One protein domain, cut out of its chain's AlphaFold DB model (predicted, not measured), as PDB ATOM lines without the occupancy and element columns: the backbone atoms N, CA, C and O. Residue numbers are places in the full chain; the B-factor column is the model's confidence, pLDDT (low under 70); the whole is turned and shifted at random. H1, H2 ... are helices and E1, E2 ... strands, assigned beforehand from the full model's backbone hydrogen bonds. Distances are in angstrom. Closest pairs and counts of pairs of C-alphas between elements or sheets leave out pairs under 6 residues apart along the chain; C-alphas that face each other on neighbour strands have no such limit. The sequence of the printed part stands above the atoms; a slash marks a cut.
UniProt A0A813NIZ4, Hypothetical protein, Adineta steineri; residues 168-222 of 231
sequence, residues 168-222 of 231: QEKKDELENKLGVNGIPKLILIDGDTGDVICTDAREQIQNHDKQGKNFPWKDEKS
ATOM      1  N   GLN A 168     -11.912  18.839  15.626       76.81
ATOM      2  CA  GLN A 168     -11.235  17.983  14.650       76.81
ATOM      3  C   GLN A 168     -11.799  16.550  14.622       76.81
ATOM      4  O   GLN A 168     -11.945  15.976  13.550       76.81
ATOM      5  N   GLU A 169     -12.234  16.009  15.763       84.38
ATOM      6  CA  GLU A 169     -12.896  14.695  15.828       84.38
ATOM      7  C   GLU A 169     -14.180  14.654  14.983       84.38
ATOM      8  O   GLU A 169     -14.400  13.712  14.224       84.38
ATOM      9  N   LYS A 170     -14.993  15.720  15.022       83.12
ATOM     10  CA  LYS A 170     -16.210  15.827  14.196       83.12
ATOM     11  C   LYS A 170     -15.872  15.920  12.712       83.12
ATOM     12  O   LYS A 170     -16.612  15.398  11.878       83.12
ATOM     13  N   LYS A 171     -14.771  16.596  12.373       83.50
ATOM     14  CA  LYS A 171     -14.263  16.657  10.999       83.50
ATOM     15  C   LYS A 171     -13.908  15.257  10.505       83.50
ATOM     16  O   LYS A 171     -14.360  14.873   9.433       83.50
ATOM     17  N   ASP A 172     -13.151  14.502  11.293       82.69
ATOM     18  CA  ASP A 172     -12.674  13.171  10.919       82.69
ATOM     19  C   ASP A 172     -13.841  12.171  10.807       82.69
ATOM     20  O   ASP A 172     -13.901  11.371   9.872       82.69
ATOM     21  N   GLU A 173     -14.835  12.252  11.698       85.12
ATOM     22  CA  GLU A 173     -16.086  11.488  11.586       85.12
ATOM     23  C   GLU A 173     -16.847  11.804  10.290       85.12
ATOM     24  O   GLU A 173     -17.313  10.890   9.602       85.12
ATOM     25  N   LEU A 174     -16.956  13.088   9.931       83.38
ATOM     26  CA  LEU A 174     -17.605  13.524   8.695       83.38
ATOM     27  C   LEU A 174     -16.829  13.074   7.455       83.38
ATOM     28  O   LEU A 174     -17.443  12.579   6.512       83.38
ATOM     29  N   GLU A 175     -15.502  13.197   7.449       83.62
ATOM     30  CA  GLU A 175     -14.648  12.752   6.343       83.62
ATOM     31  C   GLU A 175     -14.786  11.246   6.109       83.62
ATOM     32  O   GLU A 175     -14.998  10.819   4.971       83.62
ATOM     33  N   ASN A 176     -14.784  10.455   7.183       84.25
ATOM     34  CA  ASN A 176     -15.002   9.012   7.115       84.25
ATOM     35  C   ASN A 176     -16.412   8.668   6.618       84.25
ATOM     36  O   ASN A 176     -16.571   7.848   5.713       84.25
ATOM     37  N   LYS A 177     -17.446   9.319   7.166       83.69
ATOM     38  CA  LYS A 177     -18.847   9.078   6.784       83.69
ATOM     39  C   LYS A 177     -19.121   9.440   5.325       83.69
ATOM     40  O   LYS A 177     -19.904   8.764   4.661       83.69
ATOM     41  N   LEU A 178     -18.492  10.505   4.835       82.94
ATOM     42  CA  LEU A 178     -18.668  11.013   3.478       82.94
ATOM     43  C   LEU A 178     -17.667  10.416   2.473       82.94
ATOM     44  O   LEU A 178     -17.732  10.738   1.287       82.94
ATOM     45  N   GLY A 179     -16.759   9.540   2.918       82.00
ATOM     46  CA  GLY A 179     -15.778   8.875   2.058       82.00
ATOM     47  C   GLY A 179     -14.774   9.836   1.416       82.00
ATOM     48  O   GLY A 179     -14.373   9.638   0.264       82.00
ATOM     49  N   VAL A 180     -14.390  10.898   2.129       82.31
ATOM     50  CA  VAL A 180     -13.429  11.897   1.649       82.31
ATOM     51  C   VAL A 180     -12.035  11.275   1.610       82.31
ATOM     52  O   VAL A 180     -11.388  11.092   2.635       82.31
ATOM     53  N   ASN A 181     -11.552  10.973   0.405       77.50
ATOM     54  CA  ASN A 181     -10.196  10.485   0.178       77.50
ATOM     55  C   ASN A 181      -9.380  11.565  -0.534       77.50
ATOM     56  O   ASN A 181      -9.466  11.727  -1.751       77.50
ATOM     57  N   GLY A 182      -8.594  12.308   0.242       72.62
ATOM     58  CA  GLY A 182      -7.739  13.375  -0.266       72.62
ATOM     59  C   GLY A 182      -8.439  14.729  -0.388       72.62
ATOM     60  O   GLY A 182      -9.658  14.850  -0.498       72.62
ATOM     61  N   ILE A 183      -7.619  15.773  -0.359       80.50
ATOM     62  CA  ILE A 183      -8.034  17.168  -0.477       80.50
ATOM     63  C   ILE A 183      -7.427  17.779  -1.740       80.50
ATOM     64  O   ILE A 183      -6.327  17.392  -2.142       80.50
ATOM     65  N   PRO A 184      -8.073  18.788  -2.343       81.19
ATOM     66  CA  PRO A 184      -9.373  19.382  -1.988       81.19
ATOM     67  C   PRO A 184     -10.595  18.596  -2.513       81.19
ATOM     68  O   PRO A 184     -10.623  18.191  -3.672       81.19
ATOM     69  N   LYS A 185     -11.643  18.476  -1.687       85.75
ATOM     70  CA  LYS A 185     -12.905  17.778  -1.996       85.75
ATOM     71  C   LYS A 185     -14.106  18.716  -1.812       85.75
ATOM     72  O   LYS A 185     -14.068  19.581  -0.941       85.75
ATOM     73  N   LEU A 186     -15.152  18.559  -2.627       88.12
ATOM     74  CA  LEU A 186     -16.426  19.276  -2.482       88.12
ATOM     75  C   LEU A 186     -17.578  18.278  -2.591       88.12
ATOM     76  O   LEU A 186     -17.680  17.568  -3.591       88.12
ATOM     77  N   ILE A 187     -18.432  18.256  -1.569       88.25
ATOM     78  CA  ILE A 187     -19.599  17.379  -1.459       88.25
ATOM     79  C   ILE A 187     -20.836  18.259  -1.320       88.25
ATOM     80  O   ILE A 187     -20.831  19.214  -0.545       88.25
ATOM     81  N   LEU A 188     -21.882  17.942  -2.077       89.00
ATOM     82  CA  LEU A 188     -23.185  18.586  -1.962       89.00
ATOM     83  C   LEU A 188     -24.078  17.752  -1.059       89.00
ATOM     84  O   LEU A 188     -24.258  16.555  -1.289       89.00
ATOM     85  N   ILE A 189     -24.639  18.410  -0.054       85.00
ATOM     86  CA  ILE A 189     -25.570  17.836   0.909       85.00
ATOM     87  C   ILE A 189     -26.844  18.674   0.856       85.00
ATOM     88  O   ILE A 189     -26.781  19.899   0.730       85.00
ATOM     89  N   ASP A 190     -27.986  18.012   0.918       83.88
ATOM     90  CA  ASP A 190     -29.288  18.645   1.036       83.88
ATOM     91  C   ASP A 190     -29.452  19.241   2.445       83.88
ATOM     92  O   ASP A 190     -29.257  18.557   3.450       83.88
ATOM     93  N   GLY A 191     -29.758  20.537   2.522       79.00
ATOM     94  CA  GLY A 191     -29.792  21.272   3.789       79.00
ATOM     95  C   GLY A 191     -30.954  20.896   4.711       79.00
ATOM     96  O   GLY A 191     -30.839  21.099   5.919       79.00
ATOM     97  N   ASP A 192     -32.036  20.335   4.167       80.94
ATOM     98  CA  ASP A 192     -33.241  19.989   4.923       80.94
ATOM     99  C   ASP A 192     -33.188  18.542   5.432       80.94
ATOM    100  O   ASP A 192     -33.603  18.242   6.551       80.94
ATOM    101  N   THR A 193     -32.659  17.633   4.613       85.38
ATOM    102  CA  THR A 193     -32.628  16.188   4.892       85.38
ATOM    103  C   THR A 193     -31.282  15.703   5.425       85.38
ATOM    104  O   THR A 193     -31.219  14.679   6.106       85.38
ATOM    105  N   GLY A 194     -30.194  16.422   5.135       78.25
ATOM    106  CA  GLY A 194     -28.830  15.974   5.412       78.25
ATOM    107  C   GLY A 194     -28.331  14.874   4.467       78.25
ATOM    108  O   GLY A 194     -27.262  14.306   4.710       78.25
ATOM    109  N   ASP A 195     -29.076  14.565   3.401       82.62
ATOM    110  CA  ASP A 195     -28.701  13.547   2.423       82.62
ATOM    111  C   ASP A 195     -27.622  14.052   1.459       82.62
ATOM    112  O   ASP A 195     -27.621  15.200   1.011       82.62
ATOM    113  N   VAL A 196     -26.691  13.167   1.101       84.94
ATOM    114  CA  VAL A 196     -25.632  13.480   0.133       84.94
ATOM    115  C   VAL A 196     -26.206  13.455  -1.281       84.94
ATOM    116  O   VAL A 196     -26.644  12.410  -1.763       84.94
ATOM    117  N   ILE A 197     -26.156  14.600  -1.959       86.81
ATOM    118  CA  ILE A 197     -26.633  14.778  -3.336       86.81
ATOM    119  C   ILE A 197     -25.538  14.385  -4.337       86.81
ATOM    120  O   ILE A 197     -25.796  13.673  -5.309       86.81
ATOM    121  N   CYS A 198     -24.306  14.843  -4.098       86.56
ATOM    122  CA  CYS A 198     -23.161  14.569  -4.963       86.56
ATOM    123  C   CYS A 198     -21.868  14.524  -4.159       86.56
ATOM    124  O   CYS A 198     -21.526  15.473  -3.451       86.56
ATOM    125  N   THR A 199     -21.132  13.428  -4.298       86.44
ATOM    126  CA  THR A 199     -19.861  13.208  -3.604       86.44
ATOM    127  C   THR A 199     -18.667  13.836  -4.318       86.44
ATOM    128  O   THR A 199     -17.597  13.913  -3.721       86.44
ATOM    129  N   ASP A 200     -18.805  14.299  -5.567       86.50
ATOM    130  CA  ASP A 200     -17.689  14.875  -6.331       86.50
ATOM    131  C   ASP A 200     -18.043  16.141  -7.118       86.50
ATOM    132  O   ASP A 200     -17.690  16.326  -8.285       86.50
ATOM    133  N   ALA A 201     -18.721  17.068  -6.449       87.88
ATOM    134  CA  ALA A 201     -19.132  18.337  -7.041       87.88
ATOM    135  C   ALA A 201     -17.946  19.189  -7.526       87.88
ATOM    136  O   ALA A 201     -18.099  20.041  -8.401       87.88
ATOM    137  N   ARG A 202     -16.740  18.942  -6.999       88.81
ATOM    138  CA  ARG A 202     -15.516  19.588  -7.483       88.81
ATOM    139  C   ARG A 202     -15.242  19.242  -8.947       88.81
ATOM    140  O   ARG A 202     -14.969  20.152  -9.725       88.81
ATOM    141  N   GLU A 203     -15.314  17.966  -9.311       85.44
ATOM    142  CA  GLU A 203     -15.039  17.500 -10.675       85.44
ATOM    143  C   GLU A 203     -16.038  18.100 -11.672       85.44
ATOM    144  O   GLU A 203     -15.663  18.543 -12.759       85.44
ATOM    145  N   GLN A 204     -17.301  18.225 -11.254       86.69
ATOM    146  CA  GLN A 204     -18.347  18.861 -12.053       86.69
ATOM    147  C   GLN A 204     -17.996  20.314 -12.375       86.69
ATOM    148  O   GLN A 204     -17.976  20.695 -13.542       86.69
ATOM    149  N   ILE A 205     -17.606  21.103 -11.372       88.56
ATOM    150  CA  ILE A 205     -17.201  22.503 -11.574       88.56
ATOM    151  C   ILE A 205     -15.936  22.602 -12.430       88.56
ATOM    152  O   ILE A 205     -15.779  23.548 -13.199       88.56
ATOM    153  N   GLN A 206     -15.003  21.660 -12.295       85.38
ATOM    154  CA  GLN A 206     -13.709  21.752 -12.969       85.38
ATOM    155  C   GLN A 206     -13.775  21.333 -14.436       85.38
ATOM    156  O   GLN A 206     -13.223  22.038 -15.286       85.38
ATOM    157  N   ASN A 207     -14.463  20.232 -14.739       83.06
ATOM    158  CA  ASN A 207     -14.295  19.532 -16.010       83.06
ATOM    159  C   ASN A 207     -15.592  19.342 -16.811       83.06
ATOM    160  O   ASN A 207     -15.508  19.217 -18.032       83.06
ATOM    161  N   HIS A 208     -16.775  19.396 -16.186       82.56
ATOM    162  CA  HIS A 208     -18.037  19.059 -16.866       82.56
ATOM    163  C   HIS A 208     -19.007  20.234 -17.026       82.56
ATOM    164  O   HIS A 208     -19.551  20.448 -18.107       82.56
ATOM    165  N   ASP A 209     -19.202  21.028 -15.979       83.44
ATOM    166  CA  ASP A 209     -20.197  22.093 -15.911       83.44
ATOM    167  C   ASP A 209     -19.659  23.299 -15.130       83.44
ATOM    168  O   ASP A 209     -20.132  23.676 -14.058       83.44
ATOM    169  N   LYS A 210     -18.649  23.948 -15.720       84.38
ATOM    170  CA  LYS A 210     -17.991  25.149 -15.173       84.38
ATOM    171  C   LYS A 210     -18.950  26.301 -14.855       84.38
ATOM    172  O   LYS A 210     -18.598  27.180 -14.076       84.38
ATOM    173  N   GLN A 211     -20.114  26.338 -15.505       85.94
ATOM    174  CA  GLN A 211     -21.114  27.397 -15.343       85.94
ATOM    175  C   GLN A 211     -22.263  26.994 -14.406       85.94
ATOM    176  O   GLN A 211     -23.125  27.828 -14.146       85.94
ATOM    177  N   GLY A 212     -22.289  25.753 -13.907       84.25
ATOM    178  CA  GLY A 212     -23.324  25.266 -12.993       84.25
ATOM    179  C   GLY A 212     -24.719  25.178 -13.608       84.25
ATOM    180  O   GLY A 212     -25.708  25.308 -12.892       84.25
ATOM    181  N   LYS A 213     -24.827  24.980 -14.926       87.19
ATOM    182  CA  LYS A 213     -26.123  24.902 -15.621       87.19
ATOM    183  C   LYS A 213     -26.958  23.696 -15.196       87.19
ATOM    184  O   LYS A 213     -28.179  23.766 -15.255       87.19
ATOM    185  N   ASN A 214     -26.303  22.620 -14.773       84.88
ATOM    186  CA  ASN A 214     -26.919  21.364 -14.355       84.88
ATOM    187  C   ASN A 214     -26.912  21.197 -12.828       84.88
ATOM    188  O   ASN A 214     -27.055  20.083 -12.327       84.88
ATOM    189  N   PHE A 215     -26.714  22.285 -12.079       84.25
ATOM    190  CA  PHE A 215     -26.774  22.259 -10.623       84.25
ATOM    191  C   PHE A 215     -28.231  22.089 -10.126       84.25
ATOM    192  O   PHE A 215     -29.122  22.760 -10.652       84.25
ATOM    193  N   PRO A 216     -28.498  21.272  -9.084       84.38
ATOM    194  CA  PRO A 216     -27.541  20.448  -8.347       84.38
ATOM    195  C   PRO A 216     -27.153  19.187  -9.130       84.38
ATOM    196  O   PRO A 216     -28.016  18.428  -9.573       84.38
ATOM    197  N   TRP A 217     -25.846  18.940  -9.255       89.50
ATOM    198  CA  TRP A 217     -25.343  17.693  -9.832       89.50
ATOM    199  C   TRP A 217     -25.715  16.533  -8.912       89.50
ATOM    200  O   TRP A 217     -25.701  16.694  -7.693       89.50
ATOM    201  N   LYS A 218     -26.040  15.376  -9.484       84.06
ATOM    202  CA  LYS A 218     -26.419  14.175  -8.737       84.06
ATOM    203  C   LYS A 218     -25.530  13.018  -9.145       84.06
ATOM    204  O   LYS A 218     -25.266  12.831 -10.331       84.06
ATOM    205  N   ASP A 219     -25.114  12.222  -8.170       76.75
ATOM    206  CA  ASP A 219     -24.446  10.959  -8.467       76.75
ATOM    207  C   ASP A 219     -25.491   9.954  -8.986       76.75
ATOM    208  O   ASP A 219     -26.580   9.839  -8.412       76.75
ATOM    209  N   GLU A 220     -25.150   9.159 -10.007       61.19
ATOM    210  CA  GLU A 220     -26.025   8.116 -10.593       61.19
ATOM    211  C   GLU A 220     -26.561   7.105  -9.554       61.19
ATOM    212  O   GLU A 220     -27.544   6.399  -9.777       61.19
ATOM    213  N   LYS A 221     -25.931   7.025  -8.376       51.75
ATOM    214  CA  LYS A 221     -26.332   6.137  -7.275       51.75
ATOM    215  C   LYS A 221     -27.537   6.646  -6.469       51.75
ATOM    216  O   LYS A 221     -28.155   5.841  -5.773       51.75
ATOM    217  N   SER A 222     -27.883   7.933  -6.553       46.44
ATOM    218  CA  SER A 222     -28.992   8.531  -5.786       46.44
ATOM    219  C   SER A 222     -30.381   8.167  -6.336       46.44
ATOM    220  O   SER A 222     -31.328   8.034  -5.562       46.44
TER     221      SER A 222
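This is residues 168 to 222 of the 231 residues of the protein "Hypothetical protein" of Adineta steineri (UniProt A0A813NIZ4). What shape appears? Two short helices, H1 and H2, lie toward opposite ends of the longest axis; between them the chain folds back, residues 188 to 189 pairing antiparallel with the short strand E1. What is printed? There are 55 residues, with H1, E1 and H2 in that order; the class is mostly helix, though under half the residues are in named elements. It is only just compact, close to loose: the radius of gyration of the C-alphas is 11.9 A, the spans 35 by 25 by 18 A.

What stands near H1, residues 168 to 178? H1 is apart from H2, residues 201 to 208, and only just apart from E1, residues 196 to 198, at 8.1 A. How do E1 and H2 stand? They meet only through their link, which is tight. What of the helix backbones? In H1 and H2 every O i to N i+4 pair is within hydrogen-bond range.

Where does H1 begin? C-alpha 168 is at (-11.235, 17.983, 14.650), and H1 is 15.1 A long. Where does H2 end? C-alpha 208 is at (-18.037, 19.059, -16.866); H2 measures 9.9 A and E1 5.8 A.

How far does it reach? The two C-alphas farthest apart, of Glu 169 and Lys 213, are 35.6 A apart. Is it unbroken? The printed part has no cut; the link from H1 to E1 is long. Where is confidence low? Residues 220 to 222 have pLDDT under 70.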